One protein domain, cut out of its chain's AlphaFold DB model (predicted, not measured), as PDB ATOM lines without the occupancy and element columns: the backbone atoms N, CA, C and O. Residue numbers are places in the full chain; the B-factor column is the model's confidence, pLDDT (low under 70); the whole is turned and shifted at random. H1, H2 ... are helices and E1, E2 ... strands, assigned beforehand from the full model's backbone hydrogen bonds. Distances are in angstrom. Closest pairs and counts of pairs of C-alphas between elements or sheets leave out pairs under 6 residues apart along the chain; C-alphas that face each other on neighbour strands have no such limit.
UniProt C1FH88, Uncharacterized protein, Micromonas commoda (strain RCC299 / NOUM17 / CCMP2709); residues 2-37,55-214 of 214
ATOM      1  N   ALA A   2     174.398 182.494 272.609       51.22
ATOM      2  CA  ALA A   2     174.428 182.378 271.135       51.22
ATOM      3  C   ALA A   2     175.808 182.073 270.497       51.22
ATOM      4  O   ALA A   2     175.872 181.387 269.483       51.22
ATOM      5  N   ARG A   3     176.921 182.534 271.095       52.16
ATOM      6  CA  ARG A   3     178.275 182.314 270.546       52.16
ATOM      7  C   ARG A   3     178.697 180.840 270.541       52.16
ATOM      8  O   ARG A   3     179.287 180.395 269.569       52.16
ATOM      9  N   SER A   4     178.361 180.077 271.582       51.06
ATOM     10  CA  SER A   4     178.739 178.659 271.680       51.06
ATOM     11  C   SER A   4     177.967 177.785 270.689       51.06
ATOM     12  O   SER A   4     178.557 176.904 270.076       51.06
ATOM     13  N   PHE A   5     176.678 178.070 270.468       54.94
ATOM     14  CA  PHE A   5     175.866 177.360 269.471       54.94
ATOM     15  C   PHE A   5     176.335 177.625 268.037       54.94
ATOM     16  O   PHE A   5     176.401 176.694 267.241       54.94
ATOM     17  N   LEU A   6     176.724 178.867 267.724       56.22
ATOM     18  CA  LEU A   6     177.302 179.219 266.422       56.22
ATOM     19  C   LEU A   6     178.638 178.512 266.168       56.22
ATOM     20  O   LEU A   6     178.838 177.982 265.083       56.22
ATOM     21  N   VAL A   7     179.529 178.452 267.164       61.50
ATOM     22  CA  VAL A   7     180.832 177.771 267.034       61.50
ATOM     23  C   VAL A   7     180.647 176.286 266.763       61.50
ATOM     24  O   VAL A   7     181.246 175.745 265.840       61.50
ATOM     25  N   VAL A   8     179.779 175.644 267.539       62.53
ATOM     26  CA  VAL A   8     179.462 174.230 267.387       62.53
ATOM     27  C   VAL A   8     178.874 173.974 265.992       62.53
ATOM     28  O   VAL A   8     179.401 173.144 265.261       62.53
ATOM     29  N   ALA A   9     177.891 174.763 265.543       63.88
ATOM     30  CA  ALA A   9     177.316 174.651 264.198       63.88
ATOM     31  C   ALA A   9     178.334 174.894 263.061       63.88
ATOM     32  O   ALA A   9     178.287 174.225 262.027       63.88
ATOM     33  N   CYS A  10     179.285 175.815 263.240       67.38
ATOM     34  CA  CYS A  10     180.376 176.032 262.287       67.38
ATOM     35  C   CYS A  10     181.333 174.831 262.200       67.38
ATOM     36  O   CYS A  10     181.824 174.531 261.116       67.38
ATOM     37  N   LEU A  11     181.587 174.138 263.313       68.56
ATOM     38  CA  LEU A  11     182.414 172.925 263.342       68.56
ATOM     39  C   LEU A  11     181.711 171.751 262.653       68.56
ATOM     40  O   LEU A  11     182.291 171.112 261.780       68.56
ATOM     41  N   PHE A  12     180.442 171.530 263.001       71.19
ATOM     42  CA  PHE A  12     179.570 170.548 262.357       71.19
ATOM     43  C   PHE A  12     179.543 170.718 260.839       71.19
ATOM     44  O   PHE A  12     179.801 169.775 260.096       71.19
ATOM     45  N   SER A  13     179.275 171.943 260.383       71.12
ATOM     46  CA  SER A  13     179.212 172.243 258.953       71.12
ATOM     47  C   SER A  13     180.558 172.063 258.262       71.12
ATOM     48  O   SER A  13     180.574 171.574 257.144       71.12
ATOM     49  N   ALA A  14     181.685 172.388 258.900       74.12
ATOM     50  CA  ALA A  14     183.001 172.217 258.287       74.12
ATOM     51  C   ALA A  14     183.366 170.746 258.025       74.12
ATOM     52  O   ALA A  14     183.939 170.458 256.979       74.12
ATOM     53  N   ILE A  15     183.023 169.830 258.939       75.19
ATOM     54  CA  ILE A  15     183.292 168.389 258.782       75.19
ATOM     55  C   ILE A  15     182.363 167.776 257.734       75.19
ATOM     56  O   ILE A  15     182.820 167.030 256.872       75.19
ATOM     57  N   VAL A  16     181.078 168.141 257.768       80.19
ATOM     58  CA  VAL A  16     180.104 167.731 256.746       80.19
ATOM     59  C   VAL A  16     180.541 168.230 255.363       80.19
ATOM     60  O   VAL A  16     180.570 167.453 254.418       80.19
ATOM     61  N   LEU A  17     180.971 169.493 255.258       71.50
ATOM     62  CA  LEU A  17     181.478 170.074 254.011       71.50
ATOM     63  C   LEU A  17     182.763 169.401 253.520       71.50
ATOM     64  O   LEU A  17     182.912 169.246 252.319       71.50
ATOM     65  N   ALA A  18     183.685 169.019 254.409       80.31
ATOM     66  CA  ALA A  18     184.903 168.299 254.023       80.31
ATOM     67  C   ALA A  18     184.576 166.906 253.467       80.31
ATOM     68  O   ALA A  18     184.969 166.588 252.356       80.31
ATOM     69  N   SER A  19     183.718 166.161 254.164       81.88
ATOM     70  CA  SER A  19     183.316 164.812 253.741       81.88
ATOM     71  C   SER A  19     182.525 164.816 252.417       81.88
ATOM     72  O   SER A  19     182.512 163.832 251.669       81.88
ATOM     73  N   ALA A  20     181.854 165.934 252.112       80.12
ATOM     74  CA  ALA A  20     181.176 166.195 250.842       80.12
ATOM     75  C   ALA A  20     182.115 166.718 249.737       80.12
ATOM     76  O   ALA A  20     181.785 166.605 248.551       80.12
ATOM     77  N   ALA A  21     183.260 167.298 250.106       71.88
ATOM     78  CA  ALA A  21     184.212 167.914 249.194       71.88
ATOM     79  C   ALA A  21     185.007 166.826 248.469       71.88
ATOM     80  O   ALA A  21     185.903 166.191 249.026       71.88
ATOM     81  N   ARG A  22     184.645 166.566 247.210       74.50
ATOM     82  CA  ARG A  22     185.270 165.523 246.387       74.50
ATOM     83  C   ARG A  22     185.406 166.026 244.971       74.50
ATOM     84  O   ARG A  22     184.400 166.462 244.410       74.50
ATOM     85  N   PRO A  23     186.581 165.871 244.352       68.25
ATOM     86  CA  PRO A  23     186.767 166.313 242.986       68.25
ATOM     87  C   PRO A  23     185.813 165.576 242.033       68.25
ATOM     88  O   PRO A  23     185.517 164.391 242.190       68.25
ATOM     89  N   ASN A  24     185.293 166.306 241.045       64.44
ATOM     90  CA  ASN A  24     184.318 165.782 240.093       64.44
ATOM     91  C   ASN A  24     184.955 164.700 239.191       64.44
ATOM     92  O   ASN A  24     186.000 164.974 238.590       64.44
ATOM     93  N   PRO A  25     184.338 163.512 239.023       62.75
ATOM     94  CA  PRO A  25     184.865 162.468 238.142       62.75
ATOM     95  C   PRO A  25     184.967 162.895 236.666       62.75
ATOM     96  O   PRO A  25     185.829 162.381 235.954       62.75
ATOM     97  N   HIS A  26     184.178 163.877 236.203       55.16
ATOM     98  CA  HIS A  26     184.280 164.431 234.841       55.16
ATOM     99  C   HIS A  26     185.618 165.106 234.540       55.16
ATOM    100  O   HIS A  26     186.010 165.207 233.376       55.16
ATOM    101  N   ASP A  27     186.332 165.552 235.574       54.25
ATOM    102  CA  ASP A  27     187.672 166.100 235.403       54.25
ATOM    103  C   ASP A  27     188.719 165.010 235.104       54.25
ATOM    104  O   ASP A  27     189.869 165.345 234.820       54.25
ATOM    105  N   GLY A  28     188.304 163.735 235.133       53.56
ATOM    106  CA  GLY A  28     189.028 162.547 234.700       53.56
ATOM    107  C   GLY A  28     190.280 162.283 235.523       53.56
ATOM    108  O   GLY A  28     191.288 162.953 235.328       53.56
ATOM    109  N   LEU A  29     190.263 161.253 236.374       55.06
ATOM    110  CA  LEU A  29     191.429 160.831 237.165       55.06
ATOM    111  C   LEU A  29     192.677 160.692 236.278       55.06
ATOM    112  O   LEU A  29     193.682 161.337 236.529       55.06
ATOM    113  N   ALA A  30     192.571 160.000 235.141       48.84
ATOM    114  CA  ALA A  30     193.680 159.849 234.196       48.84
ATOM    115  C   ALA A  30     194.038 161.125 233.418       48.84
ATOM    116  O   ALA A  30     195.205 161.345 233.101       48.84
ATOM    117  N   LEU A  31     193.066 161.997 233.118       42.47
ATOM    118  CA  LEU A  31     193.325 163.273 232.441       42.47
ATOM    119  C   LEU A  31     194.011 164.269 233.386       42.47
ATOM    120  O   LEU A  31     194.853 165.047 232.951       42.47
ATOM    121  N   LYS A  32     193.679 164.248 234.680       53.22
ATOM    122  CA  LYS A  32     194.347 165.047 235.708       53.22
ATOM    123  C   LYS A  32     195.670 164.435 236.148       53.22
ATOM    124  O   LYS A  32     196.604 165.203 236.290       53.22
ATOM    125  N   LEU A  33     195.813 163.116 236.263       49.00
ATOM    126  CA  LEU A  33     197.109 162.468 236.512       49.00
ATOM    127  C   LEU A  33     198.100 162.753 235.374       49.00
ATOM    128  O   LEU A  33     199.218 163.196 235.623       49.00
ATOM    129  N   SER A  34     197.654 162.652 234.117       41.38
ATOM    130  CA  SER A  34     198.469 163.037 232.954       41.38
ATOM    131  C   SER A  34     198.703 164.553 232.831       41.38
ATOM    132  O   SER A  34     199.743 164.961 232.318       41.38
ATOM    133  N   ARG A  35     197.797 165.418 233.320       43.38
ATOM    134  CA  ARG A  35     197.988 166.890 233.366       43.38
ATOM    135  C   ARG A  35     198.749 167.395 234.589       43.38
ATOM    136  O   ARG A  35     199.345 168.463 234.504       43.38
ATOM    137  N   HIS A  36     198.785 166.662 235.697       45.84
ATOM    138  CA  HIS A  36     199.658 166.960 236.833       45.84
ATOM    139  C   HIS A  36     201.141 166.820 236.440       45.84
ATOM    140  O   HIS A  36     201.990 167.422 237.091       45.84
ATOM    141  N   ASN A  37     201.433 166.173 235.299       45.88
ATOM    142  CA  ASN A  37     202.730 166.206 234.612       45.88
ATOM    143  C   ASN A  37     202.983 167.475 233.763       45.88
ATOM    144  O   ASN A  37     204.090 167.666 233.268       45.88
ATOM    145  N   SER A  55     206.737 159.759 233.476       43.06
ATOM    146  CA  SER A  55     205.384 159.167 233.443       43.06
ATOM    147  C   SER A  55     205.086 158.126 234.540       43.06
ATOM    148  O   SER A  55     205.246 156.932 234.310       43.06
ATOM    149  N   LEU A  56     204.610 158.562 235.715       50.56
ATOM    150  CA  LEU A  56     204.241 157.654 236.821       50.56
ATOM    151  C   LEU A  56     203.171 156.601 236.459       50.56
ATOM    152  O   LEU A  56     203.055 155.625 237.189       50.56
ATOM    153  N   SER A  57     202.456 156.758 235.334       58.06
ATOM    154  CA  SER A  57     201.579 155.728 234.765       58.06
ATOM    155  C   SER A  57     202.259 154.971 233.624       58.06
ATOM    156  O   SER A  57     202.797 155.588 232.694       58.06
ATOM    157  N   THR A  58     202.154 153.645 233.632       69.25
ATOM    158  CA  THR A  58     202.567 152.795 232.506       69.25
ATOM    159  C   THR A  58     201.690 153.051 231.263       69.25
ATOM    160  O   THR A  58     200.533 153.475 231.396       69.25
ATOM    161  N   PRO A  59     202.181 152.798 230.032       75.25
ATOM    162  CA  PRO A  59     201.356 152.870 228.819       75.25
ATOM    163  C   PRO A  59     200.093 151.997 228.894       75.25
ATOM    164  O   PRO A  59     199.046 152.352 228.346       75.25
ATOM    165  N   GLU A  60     200.182 150.866 229.589       76.00
ATOM    166  CA  GLU A  60     199.082 149.942 229.840       76.00
ATOM    167  C   GLU A  60     198.026 150.564 230.764       76.00
ATOM    168  O   GLU A  60     196.832 150.492 230.458       76.00
ATOM    169  N   CYS A  61     198.448 151.239 231.839       75.00
ATOM    170  CA  CYS A  61     197.544 151.971 232.722       75.00
ATOM    171  C   CYS A  61     196.848 153.136 231.993       75.00
ATOM    172  O   CYS A  61     195.628 153.319 232.087       75.00
ATOM    173  N   GLU A  62     197.592 153.893 231.182       74.19
ATOM    174  CA  GLU A  62     197.020 154.982 230.389       74.19
ATOM    175  C   GLU A  62     195.977 154.458 229.382       74.19
ATOM    176  O   GLU A  62     194.911 155.056 229.204       74.19
ATOM    177  N   ALA A  63     196.249 153.321 228.734       77.12
ATOM    178  CA  ALA A  63     195.319 152.676 227.811       77.12
ATOM    179  C   ALA A  63     194.043 152.189 228.517       77.12
ATOM    180  O   ALA A  63     192.939 152.431 228.019       77.12
ATOM    181  N   ALA A  64     194.176 151.572 229.693       77.25
ATOM    182  CA  ALA A  64     193.056 151.134 230.520       77.25
ATOM    183  C   ALA A  64     192.115 152.297 230.864       77.25
ATOM    184  O   ALA A  64     190.913 152.247 230.588       77.25
ATOM    185  N   TYR A  65     192.658 153.397 231.383       76.06
ATOM    186  CA  TYR A  65     191.846 154.567 231.694       76.06
ATOM    187  C   TYR A  65     191.275 155.260 230.453       76.06
ATOM    188  O   TYR A  65     190.190 155.835 230.533       76.06
ATOM    189  N   LYS A  66     191.949 155.218 229.296       77.00
ATOM    190  CA  LYS A  66     191.374 155.715 228.032       77.00
ATOM    191  C   LYS A  66     190.134 154.928 227.622       77.00
ATOM    192  O   LYS A  66     189.191 155.539 227.129       77.00
ATOM    193  N   ILE A  67     190.115 153.610 227.815       77.75
ATOM    194  CA  ILE A  67     188.928 152.788 227.535       77.75
ATOM    195  C   ILE A  67     187.779 153.222 228.447       77.75
ATOM    196  O   ILE A  67     186.709 153.588 227.959       77.75
ATOM    197  N   LEU A  68     188.033 153.275 229.756       75.25
ATOM    198  CA  LEU A  68     187.037 153.652 230.759       75.25
ATOM    199  C   LEU A  68     186.469 155.058 230.516       75.25
ATOM    200  O   LEU A  68     185.258 155.241 230.437       75.25
ATOM    201  N   ASN A  69     187.333 156.048 230.291       74.81
ATOM    202  CA  ASN A  69     186.929 157.441 230.068       74.81
ATOM    203  C   ASN A  69     186.252 157.696 228.704       74.81
ATOM    204  O   ASN A  69     185.836 158.823 228.426       74.81
ATOM    205  N   ASN A  70     186.135 156.682 227.845       77.50
ATOM    206  CA  ASN A  70     185.377 156.761 226.599       77.50
ATOM    207  C   ASN A  70     184.051 155.989 226.648       77.50
ATOM    208  O   ASN A  70     183.231 156.159 225.741       77.50
ATOM    209  N   ASP A  71     183.789 155.205 227.697       75.38
ATOM    210  CA  ASP A  71     182.523 154.490 227.861       75.38
ATOM    211  C   ASP A  71     181.413 155.412 228.394       75.38
ATOM    212  O   ASP A  71     181.117 155.489 229.588       75.38
ATOM    213  N   LYS A  72     180.801 156.137 227.453       79.12
ATOM    214  CA  LYS A  72     179.641 157.022 227.657       79.12
ATOM    215  C   LYS A  72     178.309 156.336 227.341       79.12
ATOM    216  O   LYS A  72     177.310 157.018 227.111       79.12
ATOM    217  N   SER A  73     178.301 155.009 227.210       80.19
ATOM    218  CA  SER A  73     177.073 154.277 226.915       80.19
ATOM    219  C   SER A  73     176.076 154.398 228.083       80.19
ATOM    220  O   SER A  73     176.499 154.613 229.220       80.19
ATOM    221  N   PRO A  74     174.752 154.304 227.845       80.62
ATOM    222  CA  PRO A  74     173.775 154.271 228.933       80.62
ATOM    223  C   PRO A  74     174.054 153.090 229.875       80.62
ATOM    224  O   PRO A  74     174.079 151.941 229.431       80.62
ATOM    225  N   GLY A  75     174.266 153.367 231.161       74.81
ATOM    226  CA  GLY A  75     174.722 152.376 232.143       74.81
ATOM    227  C   GLY A  75     176.198 151.973 232.013       74.81
ATOM    228  O   GLY A  75     176.595 150.945 232.559       74.81
ATOM    229  N   GLY A  76     176.996 152.748 231.277       76.75
ATOM    230  CA  GLY A  76     178.442 152.582 231.146       76.75
ATOM    231  C   GLY A  76     179.222 153.125 232.346       76.75
ATOM    232  O   GLY A  76     178.652 153.623 233.327       76.75
ATOM    233  N   TYR A  77     180.549 153.046 232.266       79.06
ATOM    234  CA  TYR A  77     181.462 153.440 233.343       79.06
ATOM    235  C   TYR A  77     181.246 154.881 233.823       79.06
ATOM    236  O   TYR A  77     181.118 155.102 235.027       79.06
ATOM    237  N   ILE A  78     181.160 155.854 232.906       78.75
ATOM    238  CA  ILE A  78     181.075 157.281 233.265       78.75
ATOM    239  C   ILE A  78     179.792 157.596 234.048       78.75
ATOM    240  O   ILE A  78     179.840 158.204 235.115       78.75
ATOM    241  N   GLU A  79     178.642 157.125 233.566       80.06
ATOM    242  CA  GLU A  79     177.364 157.365 234.247       80.06
ATOM    243  C   GLU A  79     177.335 156.699 235.634       80.06
ATOM    244  O   GLU A  79     176.772 157.232 236.594       80.06
ATOM    245  N   THR A  80     177.945 155.520 235.757       80.75
ATOM    246  CA  THR A  80     177.932 154.751 237.005       80.75
ATOM    247  C   THR A  80     178.894 155.338 238.036       80.75
ATOM    248  O   THR A  80     178.532 155.457 239.209       80.75
ATOM    249  N   VAL A  81     180.080 155.787 237.616       80.62
ATOM    250  CA  VAL A  81     181.043 156.430 238.519       80.62
ATOM    251  C   VAL A  81     180.499 157.756 239.054       80.62
ATOM    252  O   VAL A  81     180.638 158.033 240.240       80.62
ATOM    253  N   GLU A  82     179.776 158.540 238.252       81.38
ATOM    254  CA  GLU A  82     179.106 159.762 238.723       81.38
ATOM    255  C   GLU A  82     178.100 159.485 239.845       81.38
ATOM    256  O   GLU A  82     178.090 160.182 240.866       81.38
ATOM    257  N   LYS A  83     177.278 158.439 239.689       85.81
ATOM    258  CA  LYS A  83     176.315 158.015 240.716       85.81
ATOM    259  C   LYS A  83     177.022 157.585 241.994       85.81
ATOM    260  O   LYS A  83     176.617 158.007 243.077       85.81
ATOM    261  N   ILE A  84     178.088 156.793 241.873       86.12
ATOM    262  CA  ILE A  84     178.898 156.368 243.019       86.12
ATOM    263  C   ILE A  84     179.481 157.578 243.735       86.12
ATOM    264  O   ILE A  84     179.337 157.668 244.946       86.12
ATOM    265  N   PHE A  85     180.063 158.541 243.022       84.88
ATOM    266  CA  PHE A  85     180.616 159.746 243.641       84.88
ATOM    267  C   PHE A  85     179.551 160.571 244.365       84.88
ATOM    268  O   PHE A  85     179.797 161.043 245.475       84.88
ATOM    269  N   ALA A  86     178.368 160.738 243.772       85.81
ATOM    270  CA  ALA A  86     177.265 161.451 244.412       85.81
ATOM    271  C   ALA A  86     176.808 160.756 245.706       85.81
ATOM    272  O   ALA A  86     176.615 161.416 246.727       85.81
ATOM    273  N   ILE A  87     176.693 159.426 245.689       90.12
ATOM    274  CA  ILE A  87     176.361 158.636 246.881       90.12
ATOM    275  C   ILE A  87     177.463 158.726 247.911       90.12
ATOM    276  O   ILE A  87     177.187 158.916 249.089       90.12
ATOM    277  N   ALA A  88     178.707 158.608 247.471       88.88
ATOM    278  CA  ALA A  88     179.846 158.642 248.348       88.88
ATOM    279  C   ALA A  88     179.873 160.003 249.073       88.88
ATOM    280  O   ALA A  88     180.008 160.016 250.294       88.88
ATOM    281  N   ARG A  89     179.642 161.132 248.376       88.75
ATOM    282  CA  ARG A  89     179.475 162.456 249.012       88.75
ATOM    283  C   ARG A  89     178.382 162.444 250.082       88.75
ATOM    284  O   ARG A  89     178.648 162.882 251.194       88.75
ATOM    285  N   ALA A  90     177.205 161.887 249.787       90.25
ATOM    286  CA  ALA A  90     176.118 161.769 250.763       90.25
ATOM    287  C   ALA A  90     176.502 160.894 251.975       90.25
ATOM    288  O   ALA A  90     176.237 161.263 253.114       90.25
ATOM    289  N   VAL A  91     177.193 159.772 251.750       91.94
ATOM    290  CA  VAL A  91     177.763 158.923 252.810       91.94
ATOM    291  C   VAL A  91     178.742 159.715 253.678       91.94
ATOM    292  O   VAL A  91     178.738 159.574 254.900       91.94
ATOM    293  N   GLY A  92     179.552 160.580 253.069       89.25
ATOM    294  CA  GLY A  92     180.433 161.480 253.801       89.25
ATOM    295  C   GLY A  92     179.683 162.517 254.614       89.25
ATOM    296  O   GLY A  92     180.014 162.716 255.776       89.25
ATOM    297  N   GLU A  93     178.652 163.146 254.062       89.38
ATOM    298  CA  GLU A  93     177.817 164.082 254.819       89.38
ATOM    299  C   GLU A  93     177.173 163.409 256.037       89.38
ATOM    300  O   GLU A  93     177.194 163.967 257.135       89.38
ATOM    301  N   GLU A  94     176.655 162.191 255.866       91.69
ATOM    302  CA  GLU A  94     176.055 161.390 256.937       91.69
ATOM    303  C   GLU A  94     177.091 161.019 258.009       91.69
ATOM    304  O   GLU A  94     176.867 161.259 259.201       91.69
ATOM    305  N   ALA A  95     178.260 160.513 257.604       90.31
ATOM    306  CA  ALA A  95     179.347 160.174 258.519       90.31
ATOM    307  C   ALA A  95     179.898 161.412 259.245       90.31
ATOM    308  O   ALA A  95     180.099 161.395 260.463       90.31
ATOM    309  N   GLY A  96     180.082 162.515 258.520       86.38
ATOM    310  CA  GLY A  96     180.531 163.797 259.045       86.38
ATOM    311  C   GLY A  96     179.536 164.408 260.028       86.38
ATOM    312  O   GLY A  96     179.949 164.974 261.043       86.38
ATOM    313  N   ALA A  97     178.232 164.235 259.799       84.56
ATOM    314  CA  ALA A  97     177.193 164.651 260.734       84.56
ATOM    315  C   ALA A  97     177.236 163.832 262.033       84.56
ATOM    316  O   ALA A  97     177.133 164.411 263.119       84.56
ATOM    317  N   VAL A  98     177.448 162.511 261.944       86.38
ATOM    318  CA  VAL A  98     177.632 161.643 263.121       86.38
ATOM    319  C   VAL A  98     178.875 162.050 263.906       86.38
ATOM    320  O   VAL A  98     178.788 162.267 265.118       86.38
ATOM    321  N   CYS A  99     180.007 162.248 263.227       81.31
ATOM    322  CA  CYS A  99     181.219 162.720 263.883       81.31
ATOM    323  C   CYS A  99     181.013 164.076 264.543       81.31
ATOM    324  O   CYS A  99     181.283 164.223 265.732       81.31
ATOM    325  N   GLY A 100     180.445 165.041 263.821       74.50
ATOM    326  CA  GLY A 100     180.052 166.326 264.381       74.50
ATOM    327  C   GLY A 100     179.258 166.167 265.679       74.50
ATOM    328  O   GLY A 100     179.539 166.856 266.659       74.50
ATOM    329  N   ALA A 101     178.286 165.244 265.715       72.88
ATOM    330  CA  ALA A 101     177.369 165.090 266.849       72.88
ATOM    331  C   ALA A 101     178.078 164.559 268.095       72.88
ATOM    332  O   ALA A 101     177.698 164.879 269.227       72.88
ATOM    333  N   HIS A 102     179.133 163.776 267.885       66.81
ATOM    334  CA  HIS A 102     179.979 163.233 268.936       66.81
ATOM    335  C   HIS A 102     181.077 164.196 269.404       66.81
ATOM    336  O   HIS A 102     181.552 164.060 270.537       66.81
ATOM    337  N   LEU A 103     181.425 165.209 268.607       63.28
ATOM    338  CA  LEU A 103     182.398 166.249 268.951       63.28
ATOM    339  C   LEU A 103     181.798 167.246 269.959       63.28
ATOM    340  O   LEU A 103     181.442 168.382 269.648       63.28
ATOM    341  N   LYS A 104     181.682 166.818 271.218       56.94
ATOM    342  CA  LYS A 104     181.388 167.714 272.344       56.94
ATOM    343  C   LYS A 104     182.626 168.553 272.656       56.94
ATOM    344  O   LYS A 104     183.728 168.017 272.720       56.94
ATOM    345  N   VAL A 105     182.432 169.851 272.903       52.72
ATOM    346  CA  VAL A 105     183.488 170.749 273.399       52.72
ATOM    347  C   VAL A 105     184.013 170.191 274.719       52.72
ATOM    348  O   VAL A 105     183.325 170.266 275.739       52.72
ATOM    349  N   ARG A 106     185.214 169.612 274.694       53.47
ATOM    350  CA  ARG A 106     185.974 169.326 275.907       53.47
ATOM    351  C   ARG A 106     186.917 170.499 276.159       53.47
ATOM    352  O   ARG A 106     187.401 171.130 275.223       53.47
ATOM    353  N   TRP A 107     187.063 170.858 277.429       54.38
ATOM    354  CA  TRP A 107     187.929 171.957 277.873       54.38
ATOM    355  C   TRP A 107     189.316 171.459 278.296       54.38
ATOM    356  O   TRP A 107     190.138 172.257 278.742       54.38
ATOM    357  N   ASP A 108     189.563 170.153 278.187       55.47
ATOM    358  CA  ASP A 108     190.900 169.588 278.278       55.47
ATOM    359  C   ASP A 108     191.655 169.877 276.972       55.47
ATOM    360  O   ASP A 108     191.079 170.043 275.900       55.47
ATOM    361  N   SER A 109     192.975 170.014 277.061       53.06
ATOM    362  CA  SER A 109     193.855 170.291 275.918       53.06
ATOM    363  C   SER A 109     194.011 169.094 274.972       53.06
ATOM    364  O   SER A 109     194.952 169.062 274.178       53.06
ATOM    365  N   GLU A 110     193.160 168.077 275.096       59.00
ATOM    366  CA  GLU A 110     193.251 166.865 274.300       59.00
ATOM    367  C   GLU A 110     192.622 167.094 272.917       59.00
ATOM    368  O   GLU A 110     191.553 167.702 272.800       59.00
ATOM    369  N   PRO A 111     193.284 166.638 271.841       58.91
ATOM    370  CA  PRO A 111     192.742 166.755 270.497       58.91
ATOM    371  C   PRO A 111     191.409 166.012 270.397       58.91
ATOM    372  O   PRO A 111     191.282 164.861 270.820       58.91
ATOM    373  N   VAL A 112     190.405 166.669 269.813       73.31
ATOM    374  CA  VAL A 112     189.089 166.054 269.640       73.31
ATOM    375  C   VAL A 112     189.140 165.165 268.405       73.31
ATOM    376  O   VAL A 112     189.235 165.652 267.277       73.31
ATOM    377  N   TYR A 113     189.109 163.859 268.640       80.38
ATOM    378  CA  TYR A 113     189.199 162.839 267.606       80.38
ATOM    379  C   TYR A 113     187.854 162.140 267.415       80.38
ATOM    380  O   TYR A 113     187.216 161.728 268.388       80.38
ATOM    381  N   CYS A 114     187.435 161.992 266.163       85.44
ATOM    382  CA  CYS A 114     186.341 161.120 265.770       85.44
ATOM    383  C   CYS A 114     186.841 160.083 264.771       85.44
ATOM    384  O   CYS A 114     187.604 160.407 263.868       85.44
ATOM    385  N   LYS A 115     186.360 158.852 264.902       89.56
ATOM    386  CA  LYS A 115     186.519 157.828 263.880       89.56
ATOM    387  C   LYS A 115     185.154 157.242 263.565       89.56
ATOM    388  O   LYS A 115     184.444 156.836 264.486       89.56
ATOM    389  N   GLN A 116     184.795 157.202 262.289       90.94
ATOM    390  CA  GLN A 116     183.520 156.674 261.829       90.94
ATOM    391  C   GLN A 116     183.748 155.722 260.657       90.94
ATOM    392  O   GLN A 116     184.300 156.099 259.630       90.94
ATOM    393  N   SER A 117     183.283 154.479 260.797       92.19
ATOM    394  CA  SER A 117     183.213 153.572 259.651       92.19
ATOM    395  C   SER A 117     182.065 154.003 258.748       92.19
ATOM    396  O   SER A 117     180.927 154.118 259.214       92.19
ATOM    397  N   CYS A 118     182.348 154.239 257.471       91.81
ATOM    398  CA  CYS A 118     181.345 154.650 256.497       91.81
ATOM    399  C   CYS A 118     180.580 153.476 255.889       91.81
ATOM    400  O   CYS A 118     179.528 153.691 255.291       91.81
ATOM    401  N   GLN A 119     181.035 152.236 256.104       90.44
ATOM    402  CA  GLN A 119     180.353 151.026 255.628       90.44
ATOM    403  C   GLN A 119     178.886 150.962 256.074       90.44
ATOM    404  O   GLN A 119     178.034 150.508 255.321       90.44
ATOM    405  N   VAL A 120     178.561 151.481 257.263       91.81
ATOM    406  CA  VAL A 120     177.180 151.498 257.778       91.81
ATOM    407  C   VAL A 120     176.232 152.393 256.968       91.81
ATOM    408  O   VAL A 120     175.020 152.201 257.029       91.81
ATOM    409  N   PHE A 121     176.767 153.357 256.214       92.94
ATOM    410  CA  PHE A 121     175.996 154.251 255.346       92.94
ATOM    411  C   PHE A 121     175.950 153.754 253.897       92.94
ATOM    412  O   PHE A 121     175.143 154.237 253.102       92.94
ATOM    413  N   TRP A 122     176.766 152.763 253.539       91.94
ATOM    414  CA  TRP A 122     176.653 152.039 252.277       91.94
ATOM    415  C   TRP A 122     175.546 150.987 252.381       91.94
ATOM    416  O   TRP A 122     175.791 149.792 252.525       91.94
ATOM    417  N   THR A 123     174.293 151.452 252.343       93.12
ATOM    418  CA  THR A 123     173.110 150.577 252.389       93.12
ATOM    419  C   THR A 123     173.112 149.575 251.226       93.12
ATOM    420  O   THR A 123     173.768 149.828 250.212       93.12
ATOM    421  N   PRO A 124     172.359 148.462 251.303       93.25
ATOM    422  CA  PRO A 124     172.289 147.485 250.213       93.25
ATOM    423  C   PRO A 124     171.953 148.106 248.849       93.25
ATOM    424  O   PRO A 124     172.513 147.716 247.829       93.25
ATOM    425  N   GLU A 125     171.094 149.124 248.823       92.19
ATOM    426  CA  GLU A 125     170.722 149.846 247.603       92.19
ATOM    427  C   GLU A 125     171.884 150.675 247.040       92.19
ATOM    428  O   GLU A 125     172.045 150.772 245.825       92.19
ATOM    429  N   ARG A 126     172.708 151.267 247.916       92.38
ATOM    430  CA  ARG A 126     173.917 152.013 247.536       92.38
ATOM    431  C   ARG A 126     175.029 151.063 247.085       92.38
ATOM    432  O   ARG A 126     175.704 151.349 246.101       92.38
ATOM    433  N   MET A 127     175.175 149.919 247.751       92.25
ATOM    434  CA  MET A 127     176.128 148.866 247.381       92.25
ATOM    435  C   MET A 127     175.795 148.224 246.033       92.25
ATOM    436  O   MET A 127     176.704 147.963 245.254       92.25
ATOM    437  N   ALA A 128     174.514 148.096 245.677       90.62
ATOM    438  CA  ALA A 128     174.110 147.600 244.360       90.62
ATOM    439  C   ALA A 128     174.623 148.465 243.188       90.62
ATOM    440  O   ALA A 128     174.655 148.000 242.049       90.62
ATOM    441  N   LEU A 129     175.004 149.726 243.427       87.62
ATOM    442  CA  LEU A 129     175.656 150.572 242.418       87.62
ATOM    443  C   LEU A 129     177.160 150.302 242.309       87.62
ATOM    444  O   LEU A 129     177.718 150.457 241.226       87.62
ATOM    445  N   VAL A 130     177.793 149.846 243.392       87.88
ATOM    446  CA  VAL A 130     179.171 149.337 243.368       87.88
ATOM    447  C   VAL A 130     179.230 148.045 242.542       87.88
ATOM    448  O   VAL A 130     180.071 147.908 241.660       87.88
ATOM    449  N   ASP A 131     178.251 147.156 242.707       88.94
ATOM    450  CA  ASP A 131     178.145 145.946 241.876       88.94
ATOM    451  C   ASP A 131     177.897 146.284 240.391       88.94
ATOM    452  O   ASP A 131     178.365 145.594 239.482       88.94
ATOM    453  N   GLN A 132     177.170 147.373 240.114       86.44
ATOM    454  CA  GLN A 132     176.945 147.842 238.745       86.44
ATOM    455  C   GLN A 132     178.216 148.386 238.094       86.44
ATOM    456  O   GLN A 132     178.412 148.131 236.904       86.44
ATOM    457  N   ILE A 133     179.073 149.114 238.827       85.06
ATOM    458  CA  ILE A 133     180.331 149.607 238.244       85.06
ATOM    459  C   ILE A 133     181.290 148.454 237.959       85.06
ATOM    460  O   ILE A 133     181.884 148.444 236.883       85.06
ATOM    461  N   ASP A 134     181.365 147.458 238.848       86.81
ATOM    462  CA  ASP A 134     182.155 146.239 238.639       86.81
ATOM    463  C   ASP A 134     181.721 145.544 237.337       86.81
ATOM    464  O   ASP A 134     182.497 145.369 236.391       86.81
ATOM    465  N   ALA A 135     180.415 145.292 237.203       85.56
ATOM    466  CA  ALA A 135     179.845 144.669 236.014       85.56
ATOM    467  C   ALA A 135     179.994 145.515 234.734       85.56
ATOM    468  O   ALA A 135     180.094 144.954 233.638       85.56
ATOM    469  N   ALA A 136     179.961 146.847 234.828       83.06
ATOM    470  CA  ALA A 136     180.165 147.736 233.686       83.06
ATOM    471  C   ALA A 136     181.622 147.699 233.214       83.06
ATOM    472  O   ALA A 136     181.884 147.526 232.023       83.06
ATOM    473  N   VAL A 137     182.575 147.778 234.144       83.56
ATOM    474  CA  VAL A 137     184.003 147.777 233.820       83.56
ATOM    475  C   VAL A 137     184.480 146.424 233.321       83.56
ATOM    476  O   VAL A 137     185.206 146.379 232.327       83.56
ATOM    477  N   ALA A 138     184.019 145.324 233.915       85.19
ATOM    478  CA  ALA A 138     184.371 143.974 233.476       85.19
ATOM    479  C   ALA A 138     184.028 143.701 231.996       85.19
ATOM    480  O   ALA A 138     184.629 142.826 231.374       85.19
ATOM    481  N   LYS A 139     183.084 144.447 231.404       82.81
ATOM    482  CA  LYS A 139     182.717 144.317 229.982       82.81
ATOM    483  C   LYS A 139     183.691 145.003 229.032       82.81
ATOM    484  O   LYS A 139     183.814 144.569 227.890       82.81
ATOM    485  N   VAL A 140     184.309 146.098 229.465       80.88
ATOM    486  CA  VAL A 140     185.088 146.984 228.586       80.88
ATOM    487  C   VAL A 140     186.585 146.902 228.846       80.88
ATOM    488  O   VAL A 140     187.365 147.128 227.925       80.88
ATOM    489  N   LEU A 141     186.997 146.562 230.069       81.81
ATOM    490  CA  LEU A 141     188.391 146.598 230.476       81.81
ATOM    491  C   LEU A 141     189.045 145.203 230.400       81.81
ATOM    492  O   LEU A 141     188.720 144.319 231.198       81.81
ATOM    493  N   PRO A 142     190.004 144.989 229.481       74.44
ATOM    494  CA  PRO A 142     190.772 143.752 229.432       74.44
ATOM    495  C   PRO A 142     191.768 143.692 230.600       74.44
ATOM    496  O   PRO A 142     192.414 144.684 230.921       74.44
ATOM    497  N   GLY A 143     191.916 142.519 231.220       80.00
ATOM    498  CA  GLY A 143     192.855 142.306 232.333       80.00
ATOM    499  C   GLY A 143     192.253 142.483 233.730       80.00
ATOM    500  O   GLY A 143     192.920 142.171 234.709       80.00
ATOM    501  N   GLY A 144     190.983 142.887 233.821       86.19
ATOM    502  CA  GLY A 144     190.276 143.017 235.091       86.19
ATOM    503  C   GLY A 144     190.595 144.313 235.833       86.19
ATOM    504  O   GLY A 144     191.264 145.216 235.327       86.19
ATOM    505  N   HIS A 145     190.045 144.419 237.033       87.25
ATOM    506  CA  HIS A 145     190.166 145.586 237.891       87.25
ATOM    507  C   HIS A 145     189.957 145.178 239.345       87.25
ATOM    508  O   HIS A 145     189.503 144.071 239.637       87.25
ATOM    509  N   GLU A 146     190.255 146.109 240.234       87.56
ATOM    510  CA  GLU A 146     189.970 146.016 241.653       87.56
ATOM    511  C   GLU A 146     189.169 147.241 242.094       87.56
ATOM    512  O   GLU A 146     189.302 148.330 241.527       87.56
ATOM    513  N   ILE A 147     188.315 147.059 243.098       86.88
ATOM    514  CA  ILE A 147     187.647 148.160 243.785       86.88
ATOM    515  C   ILE A 147     188.330 148.330 245.133       86.88
ATOM    516  O   ILE A 147     188.198 147.486 246.018       86.88
ATOM    517  N   VAL A 148     189.031 149.448 245.282       88.31
ATOM    518  CA  VAL A 148     189.700 149.834 246.520       88.31
ATOM    519  C   VAL A 148     188.831 150.842 247.250       88.31
ATOM    520  O   VAL A 148     188.275 151.770 246.657       88.31
ATOM    521  N   TRP A 149     188.706 150.666 248.556       90.38
ATOM    522  CA  TRP A 149     187.981 151.593 249.407       90.38
ATOM    523  C   TRP A 149     188.945 152.633 249.942       90.38
ATOM    524  O   TRP A 149     189.874 152.309 250.673       90.38
ATOM    525  N   LEU A 150     188.723 153.893 249.582       90.31
ATOM    526  CA  LEU A 150     189.504 154.964 250.172       90.31
ATOM    527  C   LEU A 150     188.988 155.279 251.573       90.31
ATOM    528  O   LEU A 150     187.810 155.091 251.891       90.31
ATOM    529  N   HIS A 151     189.883 155.816 252.382       92.88
ATOM    530  CA  HIS A 151     189.634 156.381 253.696       92.88
ATOM    531  C   HIS A 151     189.947 157.872 253.621       92.88
ATOM    532  O   HIS A 151     190.835 158.280 252.873       92.88
ATOM    533  N   GLU A 152     189.222 158.688 254.373       91.25
ATOM    534  CA  GLU A 152     189.422 160.137 254.429       91.25
ATOM    535  C   GLU A 152     189.811 160.545 255.849       91.25
ATOM    536  O   GLU A 152     189.127 160.208 256.812       91.25
ATOM    537  N   SER A 153     190.898 161.302 255.976       90.38
ATOM    538  CA  SER A 153     191.347 161.909 257.224       90.38
ATOM    539  C   SER A 153     191.324 163.426 257.089       90.38
ATOM    540  O   SER A 153     192.058 164.017 256.288       90.38
ATOM    541  N   VAL A 154     190.480 164.081 257.884       88.19
ATOM    542  CA  VAL A 154     190.322 165.540 257.874       88.19
ATOM    543  C   VAL A 154     190.803 166.144 259.178       88.19
ATOM    544  O   VAL A 154     190.501 165.666 260.272       88.19
ATOM    545  N   THR A 155     191.548 167.242 259.069       85.12
ATOM    546  CA  THR A 155     191.978 168.042 260.218       85.12
ATOM    547  C   THR A 155     191.526 169.485 260.062       85.12
ATOM    548  O   THR A 155     191.829 170.148 259.066       85.12
ATOM    549  N   LEU A 156     190.862 170.000 261.091       78.44
ATOM    550  CA  LEU A 156     190.393 171.381 261.180       78.44
ATOM    551  C   LEU A 156     190.983 172.054 262.428       78.44
ATOM    552  O   LEU A 156     191.102 171.404 263.471       78.44
ATOM    553  N   PRO A 157     191.320 173.356 262.368       71.00
ATOM    554  CA  PRO A 157     191.681 174.099 263.569       71.00
ATOM    555  C   PRO A 157     190.481 174.168 264.513       71.00
ATOM    556  O   PRO A 157     189.382 174.509 264.073       71.00
ATOM    557  N   PHE A 158     190.684 173.938 265.811       70.00
ATOM    558  CA  PHE A 158     189.651 174.205 266.805       70.00
ATOM    559  C   PHE A 158     189.563 175.722 267.052       70.00
ATOM    560  O   PHE A 158     190.493 176.301 267.612       70.00
ATOM    561  N   PRO A 159     188.479 176.421 266.662       61.84
ATOM    562  CA  PRO A 159     188.452 177.886 266.700       61.84
ATOM    563  C   PRO A 159     188.702 178.515 268.085       61.84
ATOM    564  O   PRO A 159     189.353 179.559 268.135       61.84
ATOM    565  N   PRO A 160     188.234 177.930 269.212       62.88
ATOM    566  CA  PRO A 160     188.535 178.454 270.547       62.88
ATOM    567  C   PRO A 160     190.014 178.338 270.942       62.88
ATOM    568  O   PRO A 160     190.506 179.178 271.690       62.88
ATOM    569  N   PHE A 161     190.714 177.318 270.437       65.06
ATOM    570  CA  PHE A 161     192.130 177.069 270.698       65.06
ATOM    571  C   PHE A 161     192.799 176.616 269.396       65.06
ATOM    572  O   PHE A 161     192.873 175.419 269.143       65.06
ATOM    573  N   PRO A 162     193.312 177.534 268.559       60.44
ATOM    574  CA  PRO A 162     193.836 177.204 267.225       60.44
ATOM    575  C   PRO A 162     195.076 176.284 267.228       60.44
ATOM    576  O   PRO A 162     195.492 175.805 266.168       60.44
ATOM    577  N   LEU A 163     195.651 176.048 268.415       63.69
ATOM    578  CA  LEU A 163     196.717 175.078 268.683       63.69
ATOM    579  C   LEU A 163     196.195 173.645 268.895       63.69
ATOM    580  O   LEU A 163     196.986 172.710 268.858       63.69
ATOM    581  N   VAL A 164     194.892 173.476 269.126       68.50
ATOM    582  CA  VAL A 164     194.220 172.179 269.226       68.50
ATOM    583  C   VAL A 164     193.599 171.863 267.873       68.50
ATOM    584  O   VAL A 164     192.878 172.676 267.290       68.50
ATOM    585  N   ASP A 165     193.890 170.669 267.377       75.19
ATOM    586  CA  ASP A 165     193.331 170.167 266.132       75.19
ATOM    587  C   ASP A 165     192.154 169.241 266.416       75.19
ATOM    588  O   ASP A 165     192.184 168.416 267.334       75.19
ATOM    589  N   MET A 166     191.117 169.380 265.596       77.94
ATOM    590  CA  MET A 166     190.049 168.398 265.497       77.94
ATOM    591  C   MET A 166     190.356 167.482 264.329       77.94
ATOM    592  O   MET A 166     190.619 167.965 263.227       77.94
ATOM    593  N   LYS A 167     190.307 166.179 264.579       85.06
ATOM    594  CA  LYS A 167     190.597 165.151 263.585       85.06
ATOM    595  C   LYS A 167     189.387 164.245 263.424       85.06
ATOM    596  O   LYS A 167     188.819 163.813 264.426       85.06
ATOM    597  N   ALA A 168     189.000 163.973 262.186       87.56
ATOM    598  CA  ALA A 168     188.006 162.958 261.882       87.56
ATOM    599  C   ALA A 168     188.560 162.000 260.828       87.56
ATOM    600  O   ALA A 168     189.025 162.453 259.784       87.56
ATOM    601  N   ASP A 169     188.495 160.707 261.131       91.06
ATOM    602  CA  ASP A 169     188.858 159.632 260.213       91.06
ATOM    603  C   ASP A 169     187.593 158.888 259.778       91.06
ATOM    604  O   ASP A 169     186.792 158.435 260.608       91.06
ATOM    605  N   PHE A 170     187.423 158.761 258.469       91.94
ATOM    606  CA  PHE A 170     186.291 158.127 257.814       91.94
ATOM    607  C   PHE A 170     186.769 156.915 257.023       91.94
ATOM    608  O   PHE A 170     187.431 157.061 255.995       91.94
ATOM    609  N   ASP A 171     186.429 155.714 257.489       93.12
ATOM    610  CA  ASP A 171     186.868 154.478 256.836       93.12
ATOM    611  C   ASP A 171     185.902 154.044 255.735       93.12
ATOM    612  O   ASP A 171     184.692 154.030 255.963       93.12
ATOM    613  N   ALA A 172     186.424 153.590 254.590       91.69
ATOM    614  CA  ALA A 172     185.634 153.129 253.441       91.69
ATOM    615  C   ALA A 172     184.630 154.184 252.928       91.69
ATOM    616  O   ALA A 172     183.435 153.933 252.736       91.69
ATOM    617  N   ILE A 173     185.127 155.404 252.728       90.38
ATOM    618  CA  ILE A 173     184.333 156.590 252.394       90.38
ATOM    619  C   ILE A 173     183.917 156.647 250.919       90.38
ATOM    620  O   ILE A 173     182.848 157.168 250.581       90.38
ATOM    621  N   VAL A 174     184.756 156.131 250.023       89.44
ATOM    622  CA  VAL A 174     184.489 156.084 248.584       89.44
ATOM    623  C   VAL A 174     185.129 154.837 247.974       89.44
ATOM    624  O   VAL A 174     186.322 154.617 248.184       89.44
ATOM    625  N   PRO A 175     184.371 154.024 247.224       88.50
ATOM    626  CA  PRO A 175     184.945 152.963 246.419       88.50
ATOM    627  C   PRO A 175     185.513 153.571 245.138       88.50
ATOM    628  O   PRO A 175     184.849 154.358 244.456       88.50
ATOM    629  N   VAL A 176     186.744 153.206 244.809       83.88
ATOM    630  CA  VAL A 176     187.451 153.659 243.615       83.88
ATOM    631  C   VAL A 176     187.903 152.451 242.826       83.88
ATOM    632  O   VAL A 176     188.466 151.505 243.365       83.88
ATOM    633  N   LEU A 177     187.633 152.499 241.528       84.25
ATOM    634  CA  LEU A 177     188.015 151.446 240.612       84.25
ATOM    635  C   LEU A 177     189.432 151.667 240.094       84.25
ATOM    636  O   LEU A 177     189.775 152.757 239.625       84.25
ATOM    637  N   ILE A 178     190.222 150.601 240.132       82.44
ATOM    638  CA  ILE A 178     191.629 150.602 239.758       82.44
ATOM    639  C   ILE A 178     191.836 149.495 238.730       82.44
ATOM    640  O   ILE A 178     191.655 148.317 239.047       82.44
ATOM    641  N   PRO A 179     192.156 149.839 237.471       83.19
ATOM    642  CA  PRO A 179     192.530 148.839 236.484       83.19
ATOM    643  C   PRO A 179     193.694 147.986 236.987       83.19
ATOM    644  O   PRO A 179     194.634 148.528 237.561       83.19
ATOM    645  N   ALA A 180     193.693 146.681 236.700       85.44
ATOM    646  CA  ALA A 180     194.799 145.802 237.099       85.44
ATOM    647  C   ALA A 180     196.161 146.290 236.559       85.44
ATOM    648  O   ALA A 180     197.185 146.170 237.220       85.44
ATOM    649  N   ALA A 181     196.160 146.922 235.379       79.19
ATOM    650  CA  ALA A 181     197.343 147.537 234.774       79.19
ATOM    651  C   ALA A 181     197.903 148.759 235.539       79.19
ATOM    652  O   ALA A 181     198.998 149.210 235.212       79.19
ATOM    653  N   CYS A 182     197.157 149.294 236.510       76.06
ATOM    654  CA  CYS A 182     197.491 150.469 237.322       76.06
ATOM    655  C   CYS A 182     197.715 150.120 238.808       76.06
ATOM    656  O   CYS A 182     197.716 151.009 239.652       76.06
ATOM    657  N   GLN A 183     197.807 148.833 239.167       74.31
ATOM    658  CA  GLN A 183     197.932 148.412 240.572       74.31
ATOM    659  C   GLN A 183     199.320 148.683 241.173       74.31
ATOM    660  O   GLN A 183     199.477 148.634 242.394       74.31
ATOM    661  N   ASP A 184     200.328 148.983 240.352       69.56
ATOM    662  CA  ASP A 184     201.645 149.349 240.861       69.56
ATOM    663  C   ASP A 184     201.567 150.697 241.606       69.56
ATOM    664  O   ASP A 184     200.959 151.661 241.142       69.56
ATOM    665  N   ALA A 185     202.198 150.773 242.785       50.75
ATOM    666  CA  ALA A 185     202.021 151.862 243.758       50.75
ATOM    667  C   ALA A 185     202.247 153.293 243.211       50.75
ATOM    668  O   ALA A 185     201.731 154.253 243.783       50.75
ATOM    669  N   ALA A 186     202.968 153.440 242.093       56.84
ATOM    670  CA  ALA A 186     203.185 154.720 241.419       56.84
ATOM    671  C   ALA A 186     201.875 155.405 240.976       56.84
ATOM    672  O   ALA A 186     201.785 156.634 241.021       56.84
ATOM    673  N   ASP A 187     200.851 154.628 240.613       65.44
ATOM    674  CA  ASP A 187     199.546 155.156 240.208       65.44
ATOM    675  C   ASP A 187     198.646 155.438 241.422       65.44
ATOM    676  O   ASP A 187     197.967 156.468 241.470       65.44
ATOM    677  N   MET A 188     198.705 154.590 242.456       73.31
ATOM    678  CA  MET A 188     197.937 154.751 243.699       73.31
ATOM    679  C   MET A 188     198.224 156.075 244.414       73.31
ATOM    680  O   MET A 188     197.290 156.778 244.814       73.31
ATOM    681  N   ASP A 189     199.498 156.452 244.534       74.06
ATOM    682  CA  ASP A 189     199.902 157.712 245.166       74.06
ATOM    683  C   ASP A 189     199.351 158.929 244.409       74.06
ATOM    684  O   ASP A 189     198.924 159.921 245.012       74.06
ATOM    685  N   GLY A 190     199.290 158.840 243.078       72.88
ATOM    686  CA  GLY A 190     198.667 159.854 242.237       72.88
ATOM    687  C   GLY A 190     197.169 159.991 242.514       72.88
ATOM    688  O   GLY A 190     196.663 161.110 242.652       72.88
ATOM    689  N   ILE A 191     196.454 158.866 242.615       75.50
ATOM    690  CA  ILE A 191     195.015 158.834 242.913       75.50
ATOM    691  C   ILE A 191     194.748 159.483 244.274       75.50
ATOM    692  O   ILE A 191     193.933 160.405 244.367       75.50
ATOM    693  N   LEU A 192     195.468 159.064 245.317       80.69
ATOM    694  CA  LEU A 192     195.345 159.637 246.659       80.69
ATOM    695  C   LEU A 192     195.664 161.135 246.680       80.69
ATOM    696  O   LEU A 192     194.932 161.922 247.290       80.69
ATOM    697  N   GLY A 193     196.727 161.546 245.984       78.06
ATOM    698  CA  GLY A 193     197.120 162.945 245.847       78.06
ATOM    699  C   GLY A 193     196.034 163.796 245.186       78.06
ATOM    700  O   GLY A 193     195.765 164.912 245.640       78.06
ATOM    701  N   TRP A 194     195.358 163.261 244.167       77.50
ATOM    702  CA  TRP A 194     194.252 163.931 243.485       77.50
ATOM    703  C   TRP A 194     193.050 164.172 244.404       77.50
ATOM    704  O   TRP A 194     192.580 165.310 244.500       77.50
ATOM    705  N   TYR A 195     192.584 163.142 245.121       79.31
ATOM    706  CA  TYR A 195     191.481 163.283 246.083       79.31
ATOM    707  C   TYR A 195     191.838 164.251 247.217       79.31
ATOM    708  O   TYR A 195     191.062 165.157 247.531       79.31
ATOM    709  N   SER A 196     193.049 164.122 247.767       82.44
ATOM    710  CA  SER A 196     193.557 164.985 248.841       82.44
ATOM    711  C   SER A 196     193.664 166.451 248.403       82.44
ATOM    712  O   SER A 196     193.333 167.363 249.163       82.44
ATOM    713  N   SER A 197     194.101 166.715 247.166       77.19
ATOM    714  CA  SER A 197     194.135 168.078 246.619       77.19
ATOM    715  C   SER A 197     192.731 168.635 246.416       77.19
ATOM    716  O   SER A 197     192.452 169.733 246.891       77.19
ATOM    717  N   GLY A 198     191.842 167.874 245.769       76.25
ATOM    718  CA  GLY A 198     190.478 168.318 245.478       76.25
ATOM    719  C   GLY A 198     189.694 168.680 246.737       76.25
ATOM    720  O   GLY A 198     189.082 169.742 246.796       76.25
ATOM    721  N   CYS A 199     189.789 167.855 247.781       79.38
ATOM    722  CA  CYS A 199     189.149 168.137 249.065       79.38
ATOM    723  C   CYS A 199     189.654 169.444 249.712       79.38
ATOM    724  O   CYS A 199     188.859 170.244 250.214       79.38
ATOM    725  N   ARG A 200     190.970 169.711 249.674       77.19
ATOM    726  CA  ARG A 200     191.542 170.963 250.208       77.19
ATOM    727  C   ARG A 200     191.130 172.190 249.398       77.19
ATOM    728  O   ARG A 200     190.842 173.226 249.994       77.19
ATOM    729  N   ASP A 201     191.098 172.075 248.072       76.75
ATOM    730  CA  ASP A 201     190.707 173.172 247.180       76.75
ATOM    731  C   ASP A 201     189.227 173.550 247.370       76.75
ATOM    732  O   ASP A 201     188.873 174.731 247.364       76.75
ATOM    733  N   GLU A 202     188.364 172.557 247.595       76.50
ATOM    734  CA  GLU A 202     186.926 172.748 247.819       76.50
ATOM    735  C   GLU A 202     186.597 173.258 249.236       76.50
ATOM    736  O   GLU A 202     185.599 173.962 249.422       76.50
ATOM    737  N   ASN A 203     187.443 172.983 250.238       76.38
ATOM    738  CA  ASN A 203     187.280 173.500 251.598       76.38
ATOM    739  C   ASN A 203     188.599 174.068 252.170       76.38
ATOM    740  O   ASN A 203     189.295 173.403 252.945       76.38
ATOM    741  N   PRO A 204     188.908 175.353 251.901       73.44
ATOM    742  CA  PRO A 204     190.187 175.971 252.268       73.44
ATOM    743  C   PRO A 204     190.370 176.191 253.779       73.44
ATOM    744  O   PRO A 204     191.400 176.701 254.215       73.44
ATOM    745  N   LYS A 205     189.369 175.857 254.604       76.81
ATOM    746  CA  LYS A 205     189.468 175.928 256.072       76.81
ATOM    747  C   LYS A 205     190.166 174.703 256.668       76.81
ATOM    748  O   LYS A 205     190.513 174.728 257.851       76.81
ATOM    749  N   LEU A 206     190.338 173.642 255.882       78.19
ATOM    750  CA  LEU A 206     191.013 172.419 256.294       78.19
ATOM    751  C   LEU A 206     192.514 172.669 256.459       78.19
ATOM    752  O   LEU A 206     193.172 173.201 255.570       78.19
ATOM    753  N   LYS A 207     193.070 172.238 257.597       81.75
ATOM    754  CA  LYS A 207     194.525 172.136 257.781       81.75
ATOM    755  C   LYS A 207     195.076 170.939 257.008       81.75
ATOM    756  O   LYS A 207     196.146 171.035 256.413       81.75
ATOM    757  N   LYS A 208     194.347 169.819 257.032       85.56
ATOM    758  CA  LYS A 208     194.652 168.593 256.285       85.56
ATOM    759  C   LYS A 208     193.362 167.983 255.749       85.56
ATOM    760  O   LYS A 208     192.345 168.005 256.440       85.56
ATOM    761  N   CYS A 209     193.444 167.444 254.542       86.50
ATOM    762  CA  CYS A 209     192.498 166.487 253.991       86.50
ATOM    763  C   CYS A 209     193.331 165.485 253.206       86.50
ATOM    764  O   CYS A 209     193.949 165.854 252.204       86.50
ATOM    765  N   GLU A 210     193.460 164.286 253.746       89.38
ATOM    766  CA  GLU A 210     194.342 163.244 253.240       89.38
ATOM    767  C   GLU A 210     193.499 161.999 252.994       89.38
ATOM    768  O   GLU A 210     192.677 161.627 253.830       89.38
ATOM    769  N   PHE A 211     193.689 161.383 251.833       88.31
ATOM    770  CA  PHE A 211     193.091 160.097 251.516       88.31
ATOM    771  C   PHE A 211     194.139 158.997 251.639       88.31
ATOM    772  O   PHE A 211     195.305 159.205 251.296       88.31
ATOM    773  N   SER A 212     193.708 157.823 252.081       89.81
ATOM    774  CA  SER A 212     194.512 156.600 252.106       89.81
ATOM    775  C   SER A 212     193.698 155.406 251.611       89.81
ATOM    776  O   SER A 212     192.492 155.518 251.393       89.81
ATOM    777  N   TYR A 213     194.362 154.273 251.426       85.19
ATOM    778  CA  TYR A 213     193.761 152.959 251.215       85.19
ATOM    779  C   TYR A 213     194.444 151.961 252.159       85.19
ATOM    780  O   TYR A 213     195.601 152.188 252.527       85.19
ATOM    781  N   ASP A 214     193.721 150.920 252.566       68.00
ATOM    782  CA  ASP A 214     194.273 149.738 253.244       68.00
ATOM    783  C   ASP A 214     194.617 148.641 252.224       68.00
ATOM    784  O   ASP A 214     193.845 148.484 251.246       68.00
TER     785      ASP A 214
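AT A GLANCE: This is residues 2 to 37 and 55 to 214 of the 214 residues of an uncharacterized protein of Micromonas commoda (strain RCC299 / NOUM17 / CCMP2709) (UniProt C1FH88). A long, twisted sheet of four strands has helices over one face and its other face bare: the long helix H4 runs along E1 and E3, part of H1 lies beside H4, and H6 slants over one end. H7 lies beside the edge strand E4, and the short helices H2 and H3 sit at one end of the elongated whole. The 196 printed residues include seven named helices and four named strands, in the order H1 H2 H3 H4 E1 H5 H6 E2 E3 H7 E4; the sheet, ordered E1 E3 E2 E4, is mixed, and the class is mixed, helices and strands. The whole is compact, with a radius of gyration of the C-alphas of 18.0 A and spans of 57 by 37 by 24 A.

HOW THE PARTS SIT: H1, residues 2 to 20, touches the hub H4, residues 77 to 102, at a shallow tilt of 27 degrees, opposite ways; the closest C-alphas, those of Ser 19 and Gly 92, are 4.4 A apart, and H4 touches H1 with residues 89 to 101 alone. H2, residues 29 to 36, only just touches H3, residues 59 to 68, with 3 pairs of C-alphas within 8 A, the closest being Ala 30 and Tyr 65 at 6.1 A. H4 runs along E1, residues 112 to 117, and E3, residues 165 to 179, at a height over the sheet of 9.1 A. E1 and E3 are parallel, with N 114 and O 167 2.9 A apart, within hydrogen-bond range. H5, residues 118 to 121, touches H4, with C-alphas 121 and 91 closest at 5.6 A. H6, residues 124 to 140, touches H4 at a shallow tilt of 31 degrees, opposite ways, with C-alphas 133 and 80 closest at 5.8 A. E2, residues 145 to 157, and E3 form an antiparallel hairpin, with N 148 and O 176 at 2.9 A; E3 bends by 56 degrees at residue 175. H7, residues 185 to 202, stands at the sheet's level, with a height of 1.0 A. E4, residues 208 to 213, is antiparallel to E2, with N 151 and O 212 at 2.8 A. E3, H7 and E4 make a split strand-helix-strand unit, two strands running the same way with E2 between them, its crossover right-handed. Every O i to N i+4 pair is within hydrogen-bond range in H1, H2, H3 and H4, against 9 of 13 in H6 and 13 of 14 in H7; H5 is too short for one.

IN THESE COORDINATES: H1 begins at C-alpha 2 (174.428, 182.378, 271.135) and E4 ends at C-alpha 213 (193.761, 152.959, 251.215). H4 is 36.9 A long, E2 38.4 A and E3 36.5 A.

THE WHOLE: Residues 38 to 54 are not printed; C-alphas 37 and 55 are 7.6 A apart across the cut. Of the links printed whole, none is long. The mean pLDDT of the printed part is 76.2, and residues under 70 include 2 to 11 and 23 to 37.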